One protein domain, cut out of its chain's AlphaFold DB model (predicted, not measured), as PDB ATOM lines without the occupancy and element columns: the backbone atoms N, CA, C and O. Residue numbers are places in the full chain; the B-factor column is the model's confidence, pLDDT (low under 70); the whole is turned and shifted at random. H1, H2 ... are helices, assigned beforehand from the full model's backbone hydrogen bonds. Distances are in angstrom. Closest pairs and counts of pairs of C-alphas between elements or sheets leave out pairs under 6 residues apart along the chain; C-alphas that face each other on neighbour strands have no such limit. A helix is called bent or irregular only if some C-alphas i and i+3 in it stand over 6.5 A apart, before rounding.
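This is residues 162 to 318 and 375 to 381 of the 627 residues of the protein "TraG_N domain-containing protein" of Cardiobacterium valvarum F0432 (UniProt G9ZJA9). A long bent helix, H1, runs along one side; the helices H2, H3, H4 and H6 gather round its second arm, H5 packs on H2, and the long H8 crosses its first arm. Residues 311 to 318, of which 311 to 316 belong to H8, stick out, and a long loop, residues 252 to 278, leads to the short H7, away from the other helices. The printed part has 164 residues, with nine named helices, H1 to H9 in order, and no named strand: all helix, in mostly crossed packing. It is compact, with a radius of gyration of the C-alphas of 17.7 A, and flat, spanning 55 by 49 by 24 A.

The hub, H1, residues 163 to 190, was assigned as one helix by its hydrogen bonds but is bent, with C-alphas 175 and 178 6.6 A apart; its arms H1a, residues 163 to 175, and H1b, residues 178 to 190, stand at a shallow tilt of 34 degrees, only just short of steep. H2, residues 192 to 209, and H1b only just touch, with 3 pairs of C-alphas within 8 A, and only at the corner, by residues 194 to 195 and 187 to 188 alone; the closest C-alphas are those of Tyr 195 and Lys 188, 5.9 A. H4, residues 222 to 228, touches H1b at residues 180 to 184 alone, closest at the C-alphas of Met 227 and Ala 180, 5.4 A. H3, residues 212 to 217, touches H4 only at the corner, closest at the C-alphas of Glu 215 and Leu 223, 5.5 A. H5, residues 232 to 238, and H6, residues 244 to 251, are near each other. H6 touches H1b at a shallow tilt of 12 degrees, opposite ways, closest at the C-alphas of Ile 250 and Arg 183, 6.8 A. H7, residues 279 to 283, touches no helix. H8, residues 291 to 316, touches H1a with residues 291 to 302 alone, at a steep tilt of 44 degrees, closest at the C-alphas of Ala 302 and Val 165, 6.5 A. H9, residues 375 to 379, is close but not clearly touching H1a. Every O i to N i+4 pair is within hydrogen-bond range in H1a, H1b, H3, H4, H6 and H9, against 12 of 14 in H2, 20 of 22 in H8, 1 of 3 in H5 and 0 of 1 in H7, where O i to N i+3 gives 2 of 4 in H5 and 1 of 2 in H7.

H1a begins at C-alpha 163, (215.060, 110.279, 306.108), and is 18.4 A long; H1b is 18.0 A, H2 22.5 A and H8 35.9 A. H8 ends at C-alpha 316, (202.584, 93.177, 310.999).

Residues 319 to 374 are not printed, and C-alphas 318 and 375 are 20.9 A apart across the cut. The link from H6 to H7 is long, 27 residues. Mean pLDDT of the printed part is 73.9; 55 residues are under 70, among them 275 to 287 and 375 to 381.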
ATOM      1  N   GLU A 162     212.376 107.961 309.210       76.50
ATOM      2  CA  GLU A 162     212.356 109.342 308.724       76.50
ATOM      3  C   GLU A 162     213.707 109.756 308.112       76.50
ATOM      4  O   GLU A 162     214.692 109.874 308.844       76.50
ATOM      5  N   PRO A 163     213.783 110.080 306.803       78.19
ATOM      6  CA  PRO A 163     215.060 110.279 306.108       78.19
ATOM      7  C   PRO A 163     215.879 111.449 306.669       78.19
ATOM      8  O   PRO A 163     217.099 111.365 306.752       78.19
ATOM      9  N   LYS A 164     215.208 112.519 307.119       83.00
ATOM     10  CA  LYS A 164     215.869 113.671 307.754       83.00
ATOM     11  C   LYS A 164     216.504 113.305 309.097       83.00
ATOM     12  O   LYS A 164     217.578 113.797 309.416       83.00
ATOM     13  N   VAL A 165     215.843 112.445 309.873       83.56
ATOM     14  CA  VAL A 165     216.337 112.001 311.184       83.56
ATOM     15  C   VAL A 165     217.470 110.993 311.005       83.56
ATOM     16  O   VAL A 165     218.448 111.056 311.741       83.56
ATOM     17  N   VAL A 166     217.392 110.116 309.997       80.44
ATOM     18  CA  VAL A 166     218.488 109.200 309.633       80.44
ATOM     19  C   VAL A 166     219.756 109.975 309.281       80.44
ATOM     20  O   VAL A 166     220.826 109.656 309.790       80.44
ATOM     21  N   GLU A 167     219.642 111.018 308.456       81.75
ATOM     22  CA  GLU A 167     220.776 111.872 308.092       81.75
ATOM     23  C   GLU A 167     221.355 112.606 309.316       81.75
ATOM     24  O   GLU A 167     222.568 112.605 309.523       81.75
ATOM     25  N   GLU A 168     220.500 113.177 310.172       83.06
ATOM     26  CA  GLU A 168     220.915 113.858 311.409       83.06
ATOM     27  C   GLU A 168     221.648 112.896 312.371       83.06
ATOM     28  O   GLU A 168     222.695 113.246 312.919       83.06
ATOM     29  N   VAL A 169     221.155 111.660 312.517       84.62
ATOM     30  CA  VAL A 169     221.771 110.598 313.335       84.62
ATOM     31  C   VAL A 169     223.086 110.099 312.731       84.62
ATOM     32  O   VAL A 169     224.046 109.889 313.472       84.62
ATOM     33  N   SER A 170     223.165 109.934 311.407       82.31
ATOM     34  CA  SER A 170     224.402 109.537 310.719       82.31
ATOM     35  C   SER A 170     225.492 110.592 310.898       82.31
ATOM     36  O   SER A 170     226.612 110.270 311.290       82.31
ATOM     37  N   ASN A 171     225.147 111.868 310.707       84.44
ATOM     38  CA  ASN A 171     226.068 112.985 310.907       84.44
ATOM     39  C   ASN A 171     226.567 113.058 312.356       84.44
ATOM     40  O   ASN A 171     227.754 113.288 312.595       84.44
ATOM     41  N   PHE A 172     225.681 112.822 313.327       86.69
ATOM     42  CA  PHE A 172     226.069 112.708 314.729       86.69
ATOM     43  C   PHE A 172     227.023 111.528 314.962       86.69
ATOM     44  O   PHE A 172     228.021 111.664 315.677       86.69
ATOM     45  N   ASN A 173     226.753 110.372 314.353       85.19
ATOM     46  CA  ASN A 173     227.604 109.202 314.514       85.19
ATOM     47  C   ASN A 173     229.029 109.454 313.996       85.19
ATOM     48  O   ASN A 173     229.994 109.142 314.696       85.19
ATOM     49  N   ASP A 174     229.162 110.069 312.823       83.06
ATOM     50  CA  ASP A 174     230.460 110.300 312.183       83.06
ATOM     51  C   ASP A 174     231.288 111.370 312.903       83.06
ATOM     52  O   ASP A 174     232.504 111.230 313.049       83.06
ATOM     53  N   GLN A 175     230.636 112.428 313.391       82.62
ATOM     54  CA  GLN A 175     231.326 113.560 314.014       82.62
ATOM     55  C   GLN A 175     231.586 113.355 315.510       82.62
ATOM     56  O   GLN A 175     232.637 113.752 316.008       82.62
ATOM     57  N   CYS A 176     230.654 112.725 316.227       85.62
ATOM     58  CA  CYS A 176     230.676 112.641 317.687       85.62
ATOM     59  C   CYS A 176     230.842 111.206 318.194       85.62
ATOM     60  O   CYS A 176     231.750 110.922 318.983       85.62
ATOM     61  N   ALA A 177     229.993 110.278 317.743       83.38
ATOM     62  CA  ALA A 177     229.981 108.923 318.296       83.38
ATOM     63  C   ALA A 177     231.263 108.142 317.958       83.38
ATOM     64  O   ALA A 177     231.789 107.419 318.803       83.38
ATOM     65  N   LEU A 178     231.811 108.317 316.751       83.44
ATOM     66  CA  LEU A 178     233.068 107.690 316.341       83.44
ATOM     67  C   LEU A 178     234.251 108.184 317.186       83.44
ATOM     68  O   LEU A 178     235.080 107.387 317.625       83.44
ATOM     69  N   ALA A 179     234.312 109.489 317.465       83.69
ATOM     70  CA  ALA A 179     235.342 110.072 318.317       83.69
ATOM     71  C   ALA A 179     235.254 109.546 319.762       83.69
ATOM     72  O   ALA A 179     236.279 109.183 320.345       83.69
ATOM     73  N   ALA A 180     234.040 109.408 320.305       84.38
ATOM     74  CA  ALA A 180     233.814 108.804 321.618       84.38
ATOM     75  C   ALA A 180     234.235 107.322 321.658       84.38
ATOM     76  O   ALA A 180     234.991 106.924 322.545       84.38
ATOM     77  N   ARG A 181     233.855 106.517 320.653       83.06
ATOM     78  CA  ARG A 181     234.297 105.110 320.522       83.06
ATOM     79  C   ARG A 181     235.816 104.994 320.428       83.06
ATOM     80  O   ARG A 181     236.415 104.128 321.058       83.06
ATOM     81  N   ASN A 182     236.462 105.900 319.699       82.62
ATOM     82  CA  ASN A 182     237.920 105.944 319.611       82.62
ATOM     83  C   ASN A 182     238.580 106.258 320.962       82.62
ATOM     84  O   ASN A 182     239.651 105.720 321.241       82.62
ATOM     85  N   ARG A 183     237.970 107.091 321.818       82.75
ATOM     86  CA  ARG A 183     238.449 107.310 323.197       82.75
ATOM     87  C   ARG A 183     238.302 106.055 324.053       82.75
ATOM     88  O   ARG A 183     239.259 105.691 324.729       82.75
ATOM     89  N   ILE A 184     237.165 105.364 323.960       81.25
ATOM     90  CA  ILE A 184     236.923 104.091 324.660       81.25
ATOM     91  C   ILE A 184     237.964 103.044 324.250       81.25
ATOM     92  O   ILE A 184     238.615 102.458 325.111       81.25
ATOM     93  N   ASN A 185     238.198 102.871 322.946       81.31
ATOM     94  CA  ASN A 185     239.200 101.933 322.435       81.31
ATOM     95  C   ASN A 185     240.615 102.301 322.905       81.31
ATOM     96  O   ASN A 185     241.353 101.444 323.377       81.31
ATOM     97  N   LYS A 186     240.982 103.591 322.877       81.81
ATOM     98  CA  LYS A 186     242.277 104.053 323.407       81.81
ATOM     99  C   LYS A 186     242.432 103.779 324.903       81.81
ATOM    100  O   LYS A 186     243.536 103.451 325.327       81.81
ATOM    101  N   LEU A 187     241.367 103.924 325.694       81.94
ATOM    102  CA  LEU A 187     241.385 103.594 327.122       81.94
ATOM    103  C   LEU A 187     241.536 102.094 327.343       81.94
ATOM    104  O   LEU A 187     242.362 101.688 328.147       81.94
ATOM    105  N   LYS A 188     240.807 101.278 326.585       79.62
ATOM    106  CA  LYS A 188     240.925  99.820 326.628       79.62
ATOM    107  C   LYS A 188     242.343  99.346 326.295       79.62
ATOM    108  O   LYS A 188     242.870  98.481 326.987       79.62
ATOM    109  N   ASP A 189     242.966  99.945 325.281       80.56
ATOM    110  CA  ASP A 189     244.295  99.549 324.808       80.56
ATOM    111  C   ASP A 189     245.429 100.063 325.706       80.56
ATOM    112  O   ASP A 189     246.419  99.365 325.918       80.56
ATOM    113  N   LYS A 190     245.322 101.303 326.209       81.25
ATOM    114  CA  LYS A 190     246.420 101.987 326.917       81.25
ATOM    115  C   LYS A 190     246.257 102.058 328.436       81.25
ATOM    116  O   LYS A 190     247.251 102.292 329.116       81.25
ATOM    117  N   ALA A 191     245.042 101.898 328.955       80.62
ATOM    118  CA  ALA A 191     244.712 101.962 330.380       80.62
ATOM    119  C   ALA A 191     243.713 100.847 330.779       80.62
ATOM    120  O   ALA A 191     242.588 101.130 331.217       80.62
ATOM    121  N   PRO A 192     244.080  99.563 330.588       78.88
ATOM    122  CA  PRO A 192     243.172  98.436 330.793       78.88
ATOM    123  C   PRO A 192     242.723  98.276 332.253       78.88
ATOM    124  O   PRO A 192     241.624  97.777 332.493       78.88
ATOM    125  N   ILE A 193     243.540  98.698 333.227       79.50
ATOM    126  CA  ILE A 193     243.210  98.574 334.654       79.50
ATOM    127  C   ILE A 193     242.123  99.587 335.017       79.50
ATOM    128  O   ILE A 193     241.092  99.223 335.583       79.50
ATOM    129  N   THR A 194     242.309 100.845 334.618       80.25
ATOM    130  CA  THR A 194     241.326 101.917 334.816       80.25
ATOM    131  C   THR A 194     240.019 101.612 334.083       80.25
ATOM    132  O   THR A 194     238.934 101.780 334.642       80.25
ATOM    133  N   TYR A 195     240.109 101.097 332.853       80.12
ATOM    134  CA  TYR A 195     238.946 100.644 332.090       80.12
ATOM    135  C   TYR A 195     238.182  99.530 332.817       80.12
ATOM    136  O   TYR A 195     236.973  99.641 333.015       80.12
ATOM    137  N   GLY A 196     238.886  98.498 333.292       80.56
ATOM    138  CA  GLY A 196     238.291  97.403 334.058       80.56
ATOM    139  C   GLY A 196     237.592  97.874 335.337       80.56
ATOM    140  O   GLY A 196     236.470  97.446 335.606       80.56
ATOM    141  N   ASN A 197     238.205  98.805 336.076       82.81
ATOM    142  CA  ASN A 197     237.622  99.384 337.289       82.81
ATOM    143  C   ASN A 197     236.311 100.128 336.992       82.81
ATOM    144  O   ASN A 197     235.309  99.914 337.680       82.81
ATOM    145  N   MET A 198     236.286 100.939 335.928       80.12
ATOM    146  CA  MET A 198     235.070 101.629 335.483       80.12
ATOM    147  C   MET A 198     233.956 100.639 335.128       80.12
ATOM    148  O   MET A 198     232.832 100.797 335.601       80.12
ATOM    149  N   LEU A 199     234.262  99.582 334.369       79.94
ATOM    150  CA  LEU A 199     233.283  98.550 334.015       79.94
ATOM    151  C   LEU A 199     232.739  97.821 335.249       79.94
ATOM    152  O   LEU A 199     231.534  97.595 335.354       79.94
ATOM    153  N   THR A 200     233.591  97.480 336.221       80.88
ATOM    154  CA  THR A 200     233.127  96.822 337.452       80.88
ATOM    155  C   THR A 200     232.211  97.700 338.293       80.88
ATOM    156  O   THR A 200     231.267  97.183 338.888       80.88
ATOM    157  N   GLU A 201     232.445  99.010 338.334       80.56
ATOM    158  CA  GLU A 201     231.577  99.942 339.055       80.56
ATOM    159  C   GLU A 201     230.259 100.168 338.318       80.56
ATOM    160  O   GLU A 201     229.194 100.110 338.929       80.56
ATOM    161  N   LEU A 202     230.298 100.301 336.993       79.31
ATOM    162  CA  LEU A 202     229.089 100.344 336.170       79.31
ATOM    163  C   LEU A 202     228.258  99.067 336.339       79.31
ATOM    164  O   LEU A 202     227.050  99.136 336.549       79.31
ATOM    165  N   LYS A 203     228.904  97.900 336.389       79.38
ATOM    166  CA  LYS A 203     228.239  96.625 336.667       79.38
ATOM    167  C   LYS A 203     227.587  96.582 338.052       79.38
ATOM    168  O   LYS A 203     226.545  95.950 338.200       79.38
ATOM    169  N   LYS A 204     228.153  97.246 339.064       79.06
ATOM    170  CA  LYS A 204     227.529  97.365 340.396       79.06
ATOM    171  C   LYS A 204     226.350  98.336 340.398       79.06
ATOM    172  O   LYS A 204     225.358  98.070 341.067       79.06
ATOM    173  N   LEU A 205     226.468  99.447 339.671       76.25
ATOM    174  CA  LEU A 205     225.443 100.488 339.594       76.25
ATOM    175  C   LEU A 205     224.218 100.037 338.798       76.25
ATOM    176  O   LEU A 205     223.095 100.359 339.173       76.25
ATOM    177  N   ASP A 206     224.443  99.304 337.711       66.88
ATOM    178  CA  ASP A 206     223.396  98.881 336.786       66.88
ATOM    179  C   ASP A 206     222.962  97.420 337.026       66.88
ATOM    180  O   ASP A 206     221.848  97.035 336.685       66.88
ATOM    181  N   GLY A 207     223.762  96.584 337.693       72.00
ATOM    182  CA  GLY A 207     223.370  95.215 338.044       72.00
ATOM    183  C   GLY A 207     223.010  94.381 336.809       72.00
ATOM    184  O   GLY A 207     223.813  94.241 335.888       72.00
ATOM    185  N   GLU A 208     221.782  93.850 336.760       56.47
ATOM    186  CA  GLU A 208     221.241  93.130 335.592       56.47
ATOM    187  C   GLU A 208     221.003  94.039 334.373       56.47
ATOM    188  O   GLU A 208     220.703  93.555 333.290       56.47
ATOM    189  N   ALA A 209     221.137  95.362 334.499       57.09
ATOM    190  CA  ALA A 209     220.971  96.296 333.391       57.09
ATOM    191  C   ALA A 209     222.193  96.422 332.470       57.09
ATOM    192  O   ALA A 209     222.063  96.928 331.347       57.09
ATOM    193  N   TYR A 210     223.343  95.955 332.953       64.69
ATOM    194  CA  TYR A 210     224.666  96.205 332.405       64.69
ATOM    195  C   TYR A 210     225.023  95.276 331.231       64.69
ATOM    196  O   TYR A 210     224.761  94.073 331.254       64.69
ATOM    197  N   SER A 211     225.658  95.819 330.194       65.62
ATOM    198  CA  SER A 211     226.269  95.041 329.110       65.62
ATOM    199  C   SER A 211     227.451  95.815 328.543       65.62
ATOM    200  O   SER A 211     227.276  96.971 328.158       65.62
ATOM    201  N   ASP A 212     228.615  95.166 328.430       65.62
ATOM    202  CA  ASP A 212     229.830  95.771 327.864       65.62
ATOM    203  C   ASP A 212     229.549  96.383 326.480       65.62
ATOM    204  O   ASP A 212     229.872  97.538 326.218       65.62
ATOM    205  N   MET A 213     228.829  95.654 325.616       64.69
ATOM    206  CA  MET A 213     228.463  96.137 324.280       64.69
ATOM    207  C   MET A 213     227.560  97.376 324.313       64.69
ATOM    208  O   MET A 213     227.697  98.250 323.458       64.69
ATOM    209  N   ARG A 214     226.632  97.463 325.276       69.12
ATOM    210  CA  ARG A 214     225.749  98.629 325.427       69.12
ATOM    211  C   ARG A 214     226.555  99.834 325.899       69.12
ATOM    212  O   ARG A 214     226.436 100.895 325.301       69.12
ATOM    213  N   GLU A 215     227.405  99.665 326.907       73.06
ATOM    214  CA  GLU A 215     228.240 100.752 327.428       73.06
ATOM    215  C   GLU A 215     229.214 101.295 326.370       73.06
ATOM    216  O   GLU A 215     229.369 102.509 326.254       73.06
ATOM    217  N   GLU A 216     229.792 100.425 325.536       70.94
ATOM    218  CA  GLU A 216     230.742 100.817 324.487       70.94
ATOM    219  C   GLU A 216     230.083 101.461 323.251       70.94
ATOM    220  O   GLU A 216     230.708 102.279 322.568       70.94
ATOM    221  N   ARG A 217     228.839 101.088 322.906       71.38
ATOM    222  CA  ARG A 217     228.234 101.446 321.604       71.38
ATOM    223  C   ARG A 217     227.078 102.435 321.676       71.38
ATOM    224  O   ARG A 217     226.812 103.081 320.656       71.38
ATOM    225  N   TYR A 218     226.392 102.528 322.815       78.69
ATOM    226  CA  TYR A 218     225.142 103.269 322.952       78.69
ATOM    227  C   TYR A 218     225.368 104.688 323.504       78.69
ATOM    228  O   TYR A 218     225.819 104.819 324.639       78.69
ATOM    229  N   PRO A 219     224.999 105.762 322.775       81.00
ATOM    230  CA  PRO A 219     225.277 107.138 323.198       81.00
ATOM    231  C   PRO A 219     224.639 107.587 324.518       81.00
ATOM    232  O   PRO A 219     225.144 108.508 325.154       81.00
ATOM    233  N   ASN A 220     223.540 106.951 324.941       83.06
ATOM    234  CA  ASN A 220     222.869 107.261 326.208       83.06
ATOM    235  C   ASN A 220     223.426 106.448 327.398       83.06
ATOM    236  O   ASN A 220     222.965 106.639 328.521       83.06
ATOM    237  N   SER A 221     224.397 105.549 327.177       81.75
ATOM    238  CA  SER A 221     225.044 104.802 328.260       81.75
ATOM    239  C   SER A 221     225.906 105.719 329.134       81.75
ATOM    240  O   SER A 221     226.356 106.787 328.700       81.75
ATOM    241  N   LYS A 222     226.146 105.321 330.387       84.12
ATOM    242  CA  LYS A 222     226.914 106.145 331.335       84.12
ATOM    243  C   LYS A 222     228.363 106.280 330.884       84.12
ATOM    244  O   LYS A 222     228.903 107.386 330.886       84.12
ATOM    245  N   LEU A 223     228.974 105.175 330.449       82.69
ATOM    246  CA  LEU A 223     230.340 105.185 329.942       82.69
ATOM    247  C   LEU A 223     230.463 106.082 328.709       82.69
ATOM    248  O   LEU A 223     231.360 106.916 328.644       82.69
ATOM    249  N   PHE A 224     229.547 105.958 327.749       84.00
ATOM    250  CA  PHE A 224     229.633 106.697 326.492       84.00
ATOM    251  C   PHE A 224     229.431 108.202 326.689       84.00
ATOM    252  O   PHE A 224     230.167 109.004 326.111       84.00
ATOM    253  N   ARG A 225     228.493 108.607 327.557       85.62
ATOM    254  CA  ARG A 225     228.295 110.017 327.937       85.62
ATOM    255  C   ARG A 225     229.548 110.612 328.570       85.62
ATOM    256  O   ARG A 225     229.975 111.688 328.155       85.62
ATOM    257  N   ASN A 226     230.189 109.876 329.478       82.81
ATOM    258  CA  ASN A 226     231.444 110.300 330.102       82.81
ATOM    259  C   ASN A 226     232.586 110.451 329.085       82.81
ATOM    260  O   ASN A 226     233.494 111.249 329.286       82.81
ATOM    261  N   MET A 227     232.547 109.726 327.966       83.81
ATOM    262  CA  MET A 227     233.553 109.856 326.905       83.81
ATOM    263  C   MET A 227     233.279 111.029 325.965       83.81
ATOM    264  O   MET A 227     234.223 111.555 325.373       83.81
ATOM    265  N   MET A 228     232.020 111.459 325.842       82.62
ATOM    266  CA  MET A 228     231.638 112.669 325.102       82.62
ATOM    267  C   MET A 228     231.936 113.944 325.892       82.62
ATOM    268  O   MET A 228     232.485 114.899 325.341       82.62
ATOM    269  N   THR A 229     231.607 113.947 327.182       81.81
ATOM    270  CA  THR A 229     231.831 115.059 328.112       81.81
ATOM    271  C   THR A 229     232.474 114.512 329.387       81.81
ATOM    272  O   THR A 229     231.751 114.102 330.298       81.81
ATOM    273  N   PRO A 230     233.817 114.449 329.464       75.94
ATOM    274  CA  PRO A 230     234.484 113.880 330.625       75.94
ATOM    275  C   PRO A 230     234.322 114.765 331.860       75.94
ATOM    276  O   PRO A 230     234.868 115.862 331.944       75.94
ATOM    277  N   GLU A 231     233.605 114.259 332.860       67.81
ATOM    278  CA  GLU A 231     233.540 114.859 334.190       67.81
ATOM    279  C   GLU A 231     234.725 114.368 335.033       67.81
ATOM    280  O   GLU A 231     234.676 113.333 335.694       67.81
ATOM    281  N   LEU A 232     235.828 115.121 335.011       63.84
ATOM    282  CA  LEU A 232     237.072 114.751 335.706       63.84
ATOM    283  C   LEU A 232     236.854 114.430 337.199       63.84
ATOM    284  O   LEU A 232     237.442 113.482 337.704       63.84
ATOM    285  N   GLY A 233     235.940 115.122 337.890       63.81
ATOM    286  CA  GLY A 233     235.678 114.891 339.318       63.81
ATOM    287  C   GLY A 233     235.038 113.537 339.662       63.81
ATOM    288  O   GLY A 233     235.182 113.062 340.791       63.81
ATOM    289  N   THR A 234     234.340 112.900 338.717       60.97
ATOM    290  CA  THR A 234     233.746 111.566 338.908       60.97
ATOM    291  C   THR A 234     234.687 110.473 338.420       60.97
ATOM    292  O   THR A 234     234.808 109.443 339.079       60.97
ATOM    293  N   ILE A 235     235.411 110.720 337.325       63.22
ATOM    294  CA  ILE A 235     236.318 109.748 336.708       63.22
ATOM    295  C   ILE A 235     237.606 109.587 337.531       63.22
ATOM    296  O   ILE A 235     238.082 108.466 337.678       63.22
ATOM    297  N   GLU A 236     238.126 110.662 338.141       63.06
ATOM    298  CA  GLU A 236     239.376 110.660 338.926       63.06
ATOM    299  C   GLU A 236     239.404 109.630 340.065       63.06
ATOM    300  O   GLU A 236     240.475 109.150 340.426       63.06
ATOM    301  N   ARG A 237     238.240 109.235 340.598       64.81
ATOM    302  CA  ARG A 237     238.129 108.219 341.661       64.81
ATOM    303  C   ARG A 237     238.445 106.798 341.192       64.81
ATOM    304  O   ARG A 237     238.673 105.930 342.029       64.81
ATOM    305  N   PHE A 238     238.425 106.561 339.884       67.69
ATOM    306  CA  PHE A 238     238.586 105.239 339.278       67.69
ATOM    307  C   PHE A 238     239.914 105.085 338.526       67.69
ATOM    308  O   PHE A 238     240.223 103.991 338.053       67.69
ATOM    309  N   ILE A 239     240.687 106.170 338.420       69.88
ATOM    310  CA  ILE A 239     241.977 106.207 337.734       69.88
ATOM    311  C   ILE A 239     243.047 105.581 338.628       69.88
ATOM    312  O   ILE A 239     243.285 106.049 339.741       69.88
ATOM    313  N   ASP A 240     243.721 104.546 338.124       75.00
ATOM    314  CA  ASP A 240     244.882 103.979 338.807       75.00
ATOM    315  C   ASP A 240     246.066 104.958 338.754       75.00
ATOM    316  O   ASP A 240     246.342 105.581 337.723       75.00
ATOM    317  N   GLU A 241     246.801 105.084 339.858       69.69
ATOM    318  CA  GLU A 241     247.915 106.029 339.988       69.69
ATOM    319  C   GLU A 241     249.023 105.792 338.945       69.69
ATOM    320  O   GLU A 241     249.682 106.740 338.517       69.69
ATOM    321  N   LYS A 242     249.178 104.553 338.453       70.19
ATOM    322  CA  LYS A 242     250.148 104.199 337.403       70.19
ATOM    323  C   LYS A 242     249.682 104.571 335.995       70.19
ATOM    324  O   LYS A 242     250.517 104.795 335.123       70.19
ATOM    325  N   GLU A 243     248.373 104.646 335.763       77.75
ATOM    326  CA  GLU A 243     247.773 104.940 334.452       77.75
ATOM    327  C   GLU A 243     247.278 106.389 334.338       77.75
ATOM    328  O   GLU A 243     246.862 106.828 333.264       77.75
ATOM    329  N   ARG A 244     247.378 107.171 335.417       74.12
ATOM    330  CA  ARG A 244     246.866 108.541 335.503       74.12
ATOM    331  C   ARG A 244     247.349 109.457 334.386       74.12
ATOM    332  O   ARG A 244     246.534 110.112 333.748       74.12
ATOM    333  N   LEU A 245     248.644 109.453 334.081       71.12
ATOM    334  CA  LEU A 245     249.207 110.276 333.003       71.12
ATOM    335  C   LEU A 245     248.653 109.892 331.619       71.12
ATOM    336  O   LEU A 245     248.470 110.750 330.758       71.12
ATOM    337  N   ILE A 246     248.355 108.607 331.410       73.88
ATOM    338  CA  ILE A 246     247.823 108.083 330.147       73.88
ATOM    339  C   ILE A 246     246.349 108.465 330.007       73.88
ATOM    340  O   ILE A 246     245.947 108.972 328.961       73.88
ATOM    341  N   VAL A 247     245.555 108.282 331.061       74.81
ATOM    342  CA  VAL A 247     244.127 108.631 331.075       74.81
ATOM    343  C   VAL A 247     243.935 110.140 330.931       74.81
ATOM    344  O   VAL A 247     243.119 110.587 330.127       74.81
ATOM    345  N   GLU A 248     244.747 110.936 331.628       73.69
ATOM    346  CA  GLU A 248     244.739 112.392 331.495       73.69
ATOM    347  C   GLU A 248     245.111 112.836 330.072       73.69
ATOM    348  O   GLU A 248     244.481 113.750 329.555       73.69
ATOM    349  N   SER A 249     246.032 112.150 329.382       72.50
ATOM    350  CA  SER A 249     246.350 112.450 327.974       72.50
ATOM    351  C   SER A 249     245.221 112.125 326.982       72.50
ATOM    352  O   SER A 249     245.222 112.626 325.860       72.50
ATOM    353  N   ILE A 250     244.278 111.262 327.370       75.00
ATOM    354  CA  ILE A 250     243.134 110.871 326.536       75.00
ATOM    355  C   ILE A 250     241.923 111.773 326.805       75.00
ATOM    356  O   ILE A 250     241.138 112.018 325.890       75.00
ATOM    357  N   LEU A 251     241.759 112.239 328.048       75.69
ATOM    358  CA  LEU A 251     240.564 112.949 328.514       75.69
ATOM    359  C   LEU A 251     240.763 114.454 328.736       75.69
ATOM    360  O   LEU A 251     239.768 115.163 328.880       75.69
ATOM    361  N   LYS A 252     242.004 114.958 328.785       73.75
ATOM    362  CA  LYS A 252     242.297 116.395 328.904       73.75
ATOM    363  C   LYS A 252     242.739 116.982 327.567       73.75
ATOM    364  O   LYS A 252     243.521 116.382 326.834       73.75
ATOM    365  N   SER A 253     242.269 118.194 327.294       61.47
ATOM    366  CA  SER A 253     242.773 119.035 326.211       61.47
ATOM    367  C   SER A 253     244.149 119.596 326.592       61.47
ATOM    368  O   SER A 253     244.509 119.642 327.772       61.47
ATOM    369  N   GLY A 254     244.926 120.071 325.614       55.81
ATOM    370  CA  GLY A 254     246.253 120.671 325.832       55.81
ATOM    371  C   GLY A 254     246.267 121.872 326.797       55.81
ATOM    372  O   GLY A 254     247.333 122.276 327.251       55.81
ATOM    373  N   THR A 255     245.095 122.412 327.143       54.25
ATOM    374  CA  THR A 255     244.867 123.483 328.129       54.25
ATOM    375  C   THR A 255     244.632 122.983 329.565       54.25
ATOM    376  O   THR A 255     244.428 123.792 330.467       54.25
ATOM    377  N   GLY A 256     244.655 121.666 329.807       59.12
ATOM    378  CA  GLY A 256     244.466 121.055 331.130       59.12
ATOM    379  C   GLY A 256     243.006 120.901 331.578       59.12
ATOM    380  O   GLY A 256     242.761 120.377 332.665       59.12
ATOM    381  N   GLN A 257     242.043 121.318 330.753       64.12
ATOM    382  CA  GLN A 257     240.604 121.132 330.971       64.12
ATOM    383  C   GLN A 257     240.096 119.832 330.328       64.12
ATOM    384  O   GLN A 257     240.749 119.276 329.444       64.12
ATOM    385  N   ALA A 258     238.934 119.348 330.776       68.12
ATOM    386  CA  ALA A 258     238.233 118.210 330.176       68.12
ATOM    387  C   ALA A 258     238.030 118.424 328.666       68.12
ATOM    388  O   ALA A 258     237.481 119.442 328.251       68.12
ATOM    389  N   ASP A 259     238.471 117.467 327.849       77.50
ATOM    390  CA  ASP A 259     238.341 117.522 326.393       77.50
ATOM    391  C   ASP A 259     236.902 117.165 325.991       77.50
ATOM    392  O   ASP A 259     236.554 115.997 325.804       77.50
ATOM    393  N   ILE A 260     236.024 118.161 325.915       80.94
ATOM    394  CA  ILE A 260     234.634 117.976 325.481       80.94
ATOM    395  C   ILE A 260     234.603 117.775 323.960       80.94
ATOM    396  O   ILE A 260     235.243 118.517 323.219       80.94
ATOM    397  N   LEU A 261     233.852 116.780 323.480       82.75
ATOM    398  CA  LEU A 261     233.642 116.591 322.042       82.75
ATOM    399  C   LEU A 261     232.590 117.575 321.513       82.75
ATOM    400  O   LEU A 261     231.502 117.702 322.082       82.75
ATOM    401  N   TYR A 262     232.899 118.212 320.383       81.19
ATOM    402  CA  TYR A 262     232.027 119.154 319.680       81.19
ATOM    403  C   TYR A 262     231.757 118.703 318.239       81.19
ATOM    404  O   TYR A 262     232.560 117.982 317.641       81.19
ATOM    405  N   SER A 263     230.640 119.157 317.669       81.25
ATOM    406  CA  SER A 263     230.324 118.999 316.244       81.25
ATOM    407  C   SER A 263     231.324 119.750 315.352       81.25
ATOM    408  O   SER A 263     231.951 120.728 315.767       81.25
ATOM    409  N   GLN A 264     231.470 119.332 314.089       76.38
ATOM    410  CA  GLN A 264     232.387 120.005 313.156       76.38
ATOM    411  C   GLN A 264     231.870 121.383 312.702       76.38
ATOM    412  O   GLN A 264     232.673 122.275 312.411       76.38
ATOM    413  N   GLY A 265     230.547 121.571 312.693       74.94
ATOM    414  CA  GLY A 265     229.864 122.811 312.322       74.94
ATOM    415  C   GLY A 265     228.548 123.013 313.087       74.94
ATOM    416  O   GLY A 265     228.236 122.219 313.980       74.94
ATOM    417  N   PRO A 266     227.787 124.073 312.764       73.69
ATOM    418  CA  PRO A 266     226.524 124.370 313.432       73.69
ATOM    419  C   PRO A 266     225.456 123.317 313.159       73.69
ATOM    420  O   PRO A 266     225.326 122.812 312.042       73.69
ATOM    421  N   VAL A 267     224.672 123.020 314.193       75.19
ATOM    422  CA  VAL A 267     223.543 122.090 314.132       75.19
ATOM    423  C   VAL A 267     222.243 122.902 314.122       75.19
ATOM    424  O   VAL A 267     222.042 123.725 315.017       75.19
ATOM    425  N   PRO A 268     221.334 122.696 313.151       68.69
ATOM    426  CA  PRO A 268     220.080 123.440 313.086       68.69
ATOM    427  C   PRO A 268     219.227 123.246 314.350       68.69
ATOM    428  O   PRO A 268     218.839 122.125 314.675       68.69
ATOM    429  N   GLY A 269     218.885 124.343 315.031       67.31
ATOM    430  CA  GLY A 269     217.957 124.333 316.169       67.31
ATOM    431  C   GLY A 269     218.565 123.978 317.531       67.31
ATOM    432  O   GLY A 269     217.804 123.748 318.467       67.31
ATOM    433  N   VAL A 270     219.897 123.946 317.661       73.06
ATOM    434  CA  VAL A 270     220.588 123.757 318.949       73.06
ATOM    435  C   VAL A 270     221.571 124.904 319.184       73.06
ATOM    436  O   VAL A 270     222.364 125.229 318.304       73.06
ATOM    437  N   GLU A 271     221.509 125.529 320.361       71.38
ATOM    438  CA  GLU A 271     222.406 126.630 320.734       71.38
ATOM    439  C   GLU A 271     223.865 126.158 320.863       71.38
ATOM    440  O   GLU A 271     224.147 125.038 321.293       71.38
ATOM    441  N   SER A 272     224.799 127.018 320.452       69.94
ATOM    442  CA  SER A 272     226.240 126.750 320.499       69.94
ATOM    443  C   SER A 272     226.792 127.016 321.897       69.94
ATOM    444  O   SER A 272     226.656 128.124 322.406       69.94
ATOM    445  N   ASP A 273     227.507 126.044 322.464       71.25
ATOM    446  CA  ASP A 273     228.132 126.139 323.797       71.25
ATOM    447  C   ASP A 273     229.658 126.129 323.769       71.25
ATOM    448  O   ASP A 273     230.297 126.093 324.819       71.25
ATOM    449  N   ASP A 274     230.249 126.119 322.577       70.56
ATOM    450  CA  ASP A 274     231.696 126.127 322.425       70.56
ATOM    451  C   ASP A 274     232.277 127.476 322.915       70.56
ATOM    452  O   ASP A 274     231.950 128.525 322.336       70.56
ATOM    453  N   PRO A 275     233.121 127.488 323.968       64.25
ATOM    454  CA  PRO A 275     233.724 128.708 324.505       64.25
ATOM    455  C   PRO A 275     234.689 129.392 323.524       64.25
ATOM    456  O   PRO A 275     234.944 130.587 323.681       64.25
ATOM    457  N   ASP A 276     235.175 128.675 322.503       62.16
ATOM    458  CA  ASP A 276     236.085 129.194 321.475       62.16
ATOM    459  C   ASP A 276     235.344 129.790 320.262       62.16
ATOM    460  O   ASP A 276     235.965 130.337 319.344       62.16
ATOM    461  N   THR A 277     234.006 129.731 320.238       61.34
ATOM    462  CA  THR A 277     233.215 130.390 319.189       61.34
ATOM    463  C   THR A 277     233.072 131.888 319.440       61.34
ATOM    464  O   THR A 277     232.963 132.373 320.567       61.34
ATOM    465  N   SER A 278     233.056 132.667 318.356       59.62
ATOM    466  CA  SER A 278     232.872 134.118 318.437       59.62
ATOM    467  C   SER A 278     231.540 134.437 319.128       59.62
ATOM    468  O   SER A 278     230.525 133.837 318.782       59.62
ATOM    469  N   LYS A 279     231.474 135.468 319.987       58.28
ATOM    470  CA  LYS A 279     230.212 135.901 320.638       58.28
ATOM    471  C   LYS A 279     229.045 136.141 319.661       58.28
ATOM    472  O   LYS A 279     227.894 136.034 320.051       58.28
ATOM    473  N   LYS A 280     229.328 136.447 318.386       52.88
ATOM    474  CA  LYS A 280     228.319 136.568 317.314       52.88
ATOM    475  C   LYS A 280     227.802 135.215 316.795       52.88
ATOM    476  O   LYS A 280     226.630 135.100 316.479       52.88
ATOM    477  N   GLN A 281     228.644 134.183 316.759       56.66
ATOM    478  CA  GLN A 281     228.272 132.827 316.324       56.66
ATOM    479  C   GLN A 281     227.424 132.090 317.370       56.66
ATOM    480  O   GLN A 281     226.620 131.237 317.004       56.66
ATOM    481  N   GLN A 282     227.565 132.447 318.649       56.25
ATOM    482  CA  GLN A 282     226.705 131.953 319.729       56.25
ATOM    483  C   GLN A 282     225.282 132.533 319.645       56.25
ATOM    484  O   GLN A 282     224.318 131.809 319.857       56.25
ATOM    485  N   VAL A 283     225.145 133.813 319.272       55.34
ATOM    486  CA  VAL A 283     223.846 134.506 319.153       55.34
ATOM    487  C   VAL A 283     223.079 134.087 317.892       55.34
ATOM    488  O   VAL A 283     221.865 133.919 317.949       55.34
ATOM    489  N   ASP A 284     223.776 133.842 316.779       58.00
ATOM    490  CA  ASP A 284     223.162 133.442 315.501       58.00
ATOM    491  C   ASP A 284     223.007 131.912 315.341       58.00
ATOM    492  O   ASP A 284     222.792 131.433 314.231       58.00
ATOM    493  N   THR A 285     223.138 131.118 316.420       58.12
ATOM    494  CA  THR A 285     223.089 129.630 316.380       58.12
ATOM    495  C   THR A 285     224.053 128.985 315.359       58.12
ATOM    496  O   THR A 285     223.869 127.855 314.914       58.12
ATOM    497  N   ALA A 286     225.123 129.699 314.994       58.41
ATOM    498  CA  ALA A 286     226.054 129.346 313.920       58.41
ATOM    499  C   ALA A 286     227.388 128.748 314.422       58.41
ATOM    500  O   ALA A 286     228.314 128.551 313.632       58.41
ATOM    501  N   GLY A 287     227.509 128.484 315.726       68.00
ATOM    502  CA  GLY A 287     228.693 127.888 316.354       68.00
ATOM    503  C   GLY A 287     228.606 126.368 316.548       68.00
ATOM    504  O   GLY A 287     227.586 125.744 316.258       68.00
ATOM    505  N   ARG A 288     229.702 125.756 317.010       75.69
ATOM    506  CA  ARG A 288     229.781 124.311 317.275       75.69
ATOM    507  C   ARG A 288     229.017 123.945 318.544       75.69
ATOM    508  O   ARG A 288     229.020 124.673 319.533       75.69
ATOM    509  N   VAL A 289     228.399 122.772 318.531       82.31
ATOM    510  CA  VAL A 289     227.557 122.290 319.627       82.31
ATOM    511  C   VAL A 289     228.256 121.128 320.316       82.31
ATOM    512  O   VAL A 289     228.897 120.303 319.663       82.31
ATOM    513  N   SER A 290     228.146 121.049 321.644       83.69
ATOM    514  CA  SER A 290     228.650 119.884 322.377       83.69
ATOM    515  C   SER A 290     227.907 118.619 321.940       83.69
ATOM    516  O   SER A 290     226.681 118.606 321.806       83.69
ATOM    517  N   CYS A 291     228.642 117.528 321.739       85.81
ATOM    518  CA  CYS A 291     228.072 116.273 321.257       85.81
ATOM    519  C   CYS A 291     226.947 115.749 322.167       85.81
ATOM    520  O   CYS A 291     225.956 115.214 321.678       85.81
ATOM    521  N   LEU A 292     227.042 115.959 323.485       86.06
ATOM    522  CA  LEU A 292     225.986 115.565 324.419       86.06
ATOM    523  C   LEU A 292     224.684 116.357 324.195       86.06
ATOM    524  O   LEU A 292     223.608 115.767 324.166       86.06
ATOM    525  N   LYS A 293     224.760 117.678 323.997       85.81
ATOM    526  CA  LYS A 293     223.560 118.492 323.740       85.81
ATOM    527  C   LYS A 293     222.954 118.215 322.373       85.81
ATOM    528  O   LYS A 293     221.732 118.188 322.249       85.81
ATOM    529  N   TRP A 294     223.789 117.945 321.371       85.94
ATOM    530  CA  TRP A 294     223.304 117.485 320.073       85.94
ATOM    531  C   TRP A 294     222.546 116.154 320.204       85.94
ATOM    532  O   TRP A 294     221.446 116.014 319.671       85.94
ATOM    533  N   TRP A 295     223.068 115.209 320.995       86.94
ATOM    534  CA  TRP A 295     222.393 113.940 321.267       86.94
ATOM    535  C   TRP A 295     221.028 114.122 321.945       86.94
ATOM    536  O   TRP A 295     220.040 113.543 321.493       86.94
ATOM    537  N   GLU A 296     220.940 114.959 322.984       86.75
ATOM    538  CA  GLU A 296     219.669 115.225 323.679       86.75
ATOM    539  C   GLU A 296     218.628 115.905 322.768       86.75
ATOM    540  O   GLU A 296     217.429 115.681 322.936       86.75
ATOM    541  N   ALA A 297     219.059 116.666 321.755       86.19
ATOM    542  CA  ALA A 297     218.166 117.246 320.749       86.19
ATOM    543  C   ALA A 297     217.653 116.217 319.717       86.19
ATOM    544  O   ALA A 297     216.504 116.305 319.273       86.19
ATOM    545  N   ILE A 298     218.472 115.226 319.342       86.44
ATOM    546  CA  ILE A 298     218.098 114.164 318.387       86.44
ATOM    547  C   ILE A 298     217.230 113.087 319.047       86.44
ATOM    548  O   ILE A 298     216.280 112.589 318.438       86.44
ATOM    549  N   LYS A 299     217.543 112.727 320.296       86.94
ATOM    550  CA  LYS A 299     216.901 111.658 321.072       86.94
ATOM    551  C   LYS A 299     215.366 111.615 320.962       86.94
ATOM    552  O   LYS A 299     214.853 110.542 320.637       86.94
ATOM    553  N   PRO A 300     214.607 112.713 321.170       87.06
ATOM    554  CA  PRO A 300     213.147 112.673 321.062       87.06
ATOM    555  C   PRO A 300     212.655 112.418 319.629       87.06
ATOM    556  O   PRO A 300     211.680 111.691 319.443       87.06
ATOM    557  N   LYS A 301     213.342 112.956 318.609       86.56
ATOM    558  CA  LYS A 301     212.994 112.745 317.193       86.56
ATOM    559  C   LYS A 301     213.232 111.290 316.777       86.56
ATOM    560  O   LYS A 301     212.360 110.658 316.184       86.56
ATOM    561  N   ALA A 302     214.395 110.742 317.137       84.31
ATOM    562  CA  ALA A 302     214.761 109.355 316.858       84.31
ATOM    563  C   ALA A 302     213.794 108.371 317.529       84.31
ATOM    564  O   ALA A 302     213.332 107.421 316.899       84.31
ATOM    565  N   ARG A 303     213.427 108.642 318.786       84.50
ATOM    566  CA  ARG A 303     212.453 107.845 319.532       84.50
ATOM    567  C   ARG A 303     211.078 107.827 318.873       84.50
ATOM    568  O   ARG A 303     210.523 106.748 318.701       84.50
ATOM    569  N   ALA A 304     210.546 108.979 318.467       84.56
ATOM    570  CA  ALA A 304     209.234 109.042 317.821       84.56
ATOM    571  C   ALA A 304     209.188 108.235 316.508       84.56
ATOM    572  O   ALA A 304     208.217 107.524 316.248       84.56
ATOM    573  N   SER A 305     210.258 108.299 315.707       81.12
ATOM    574  CA  SER A 305     210.365 107.529 314.461       81.12
ATOM    575  C   SER A 305     210.474 106.019 314.716       81.12
ATOM    576  O   SER A 305     209.796 105.238 314.046       81.12
ATOM    577  N   LEU A 306     211.257 105.612 315.722       79.62
ATOM    578  CA  LEU A 306     211.416 104.207 316.109       79.62
ATOM    579  C   LEU A 306     210.141 103.614 316.707       79.62
ATOM    580  O   LEU A 306     209.776 102.499 316.355       79.62
ATOM    581  N   GLU A 307     209.446 104.334 317.593       80.69
ATOM    582  CA  GLU A 307     208.191 103.859 318.193       80.69
ATOM    583  C   GLU A 307     207.143 103.575 317.108       80.69
ATOM    584  O   GLU A 307     206.430 102.572 317.175       80.69
ATOM    585  N   LYS A 308     207.089 104.419 316.073       76.25
ATOM    586  CA  LYS A 308     206.189 104.243 314.932       76.25
ATOM    587  C   LYS A 308     206.513 102.982 314.124       76.25
ATOM    588  O   LYS A 308     205.620 102.171 313.896       76.25
ATOM    589  N   ASP A 309     207.774 102.804 313.727       68.25
ATOM    590  CA  ASP A 309     208.222 101.626 312.968       68.25
ATOM    591  C   ASP A 309     208.076 100.331 313.784       68.25
ATOM    592  O   ASP A 309     207.591  99.314 313.289       68.25
ATOM    593  N   PHE A 310     208.400 100.383 315.074       73.62
ATOM    594  CA  PHE A 310     208.240  99.268 315.995       73.62
ATOM    595  C   PHE A 310     206.788  98.804 316.098       73.62
ATOM    596  O   PHE A 310     206.512  97.615 315.943       73.62
ATOM    597  N   VAL A 311     205.843  99.723 316.309       71.00
ATOM    598  CA  VAL A 311     204.411  99.391 316.364       71.00
ATOM    599  C   VAL A 311     203.936  98.817 315.028       71.00
ATOM    600  O   VAL A 311     203.194  97.837 315.018       71.00
ATOM    601  N   ASP A 312     204.404  99.357 313.902       63.69
ATOM    602  CA  ASP A 312     204.063  98.845 312.572       63.69
ATOM    603  C   ASP A 312     204.555  97.402 312.365       63.69
ATOM    604  O   ASP A 312     203.805  96.553 311.871       63.69
ATOM    605  N   ARG A 313     205.767  97.076 312.826       62.28
ATOM    606  CA  ARG A 313     206.314  95.710 312.779       62.28
ATOM    607  C   ARG A 313     205.643  94.770 313.774       62.28
ATOM    608  O   ARG A 313     205.401  93.612 313.439       62.28
ATOM    609  N   VAL A 314     205.310  95.238 314.977       63.78
ATOM    610  CA  VAL A 314     204.589  94.441 315.984       63.78
ATOM    611  C   VAL A 314     203.173  94.115 315.512       63.78
ATOM    612  O   VAL A 314     202.706  93.012 315.750       63.78
ATOM    613  N   ILE A 315     202.500  95.023 314.804       58.41
ATOM    614  CA  ILE A 315     201.175  94.759 314.221       58.41
ATOM    615  C   ILE A 315     201.283  93.847 312.992       58.41
ATOM    616  O   ILE A 315     200.416  93.004 312.764       58.41
ATOM    617  N   GLY A 316     202.336  94.008 312.181       49.75
ATOM    618  CA  GLY A 316     202.584  93.177 310.999       49.75
ATOM    619  C   GLY A 316     203.047  91.751 311.314       49.75
ATOM    620  O   GLY A 316     202.973  90.874 310.454       49.75
ATOM    621  N   SER A 317     203.510  91.506 312.536       48.50
ATOM    622  CA  SER A 317     204.016  90.219 312.994       48.50
ATOM    623  C   SER A 317     203.082  89.661 314.076       48.50
ATOM    624  O   SER A 317     202.676  90.372 314.982       48.50
ATOM    625  N   ASN A 318     202.700  88.380 314.024       51.41
ATOM    626  CA  ASN A 318     201.783  87.766 315.012       51.41
ATOM    627  C   ASN A 318     202.453  87.524 316.387       51.41
ATOM    628  O   ASN A 318     202.252  86.503 317.039       51.41
ATOM    629  N   GLY A 375     217.814 100.467 317.507       68.00
ATOM    630  CA  GLY A 375     217.716 101.246 316.273       68.00
ATOM    631  C   GLY A 375     219.019 101.954 315.888       68.00
ATOM    632  O   GLY A 375     219.370 102.015 314.712       68.00
ATOM    633  N   LEU A 376     219.792 102.440 316.864       69.81
ATOM    634  CA  LEU A 376     221.085 103.087 316.606       69.81
ATOM    635  C   LEU A 376     222.193 102.110 316.214       69.81
ATOM    636  O   LEU A 376     223.103 102.484 315.475       69.81
ATOM    637  N   VAL A 377     222.170 100.877 316.724       62.59
ATOM    638  CA  VAL A 377     223.142  99.857 316.308       62.59
ATOM    639  C   VAL A 377     222.936  99.519 314.829       62.59
ATOM    640  O   VAL A 377     223.921  99.456 314.094       62.59
ATOM    641  N   ASN A 378     221.682  99.430 314.378       56.25
ATOM    642  CA  ASN A 378     221.333  99.130 312.984       56.25
ATOM    643  C   ASN A 378     221.815 100.198 311.991       56.25
ATOM    644  O   ASN A 378     222.283  99.867 310.903       56.25
ATOM    645  N   ILE A 379     221.748 101.481 312.365       57.25
ATOM    646  CA  ILE A 379     222.207 102.602 311.519       57.25
ATOM    647  C   ILE A 379     223.734 102.603 311.377       57.25
ATOM    648  O   ILE A 379     224.274 102.945 310.329       57.25
ATOM    649  N   ASN A 380     224.439 102.182 312.428       51.28
ATOM    650  CA  ASN A 380     225.899 102.232 312.506       51.28
ATOM    651  C   ASN A 380     226.593 101.006 311.890       51.28
ATOM    652  O   ASN A 380     227.825 100.954 311.855       51.28
ATOM    653  N   GLN A 381     225.827 100.018 311.422       46.75
ATOM    654  CA  GLN A 381     226.330  98.828 310.743       46.75
ATOM    655  C   GLN A 381     225.573  98.612 309.425       46.75
ATOM    656  O   GLN A 381     224.589  97.879 309.411       46.75
TER     657      GLN A 381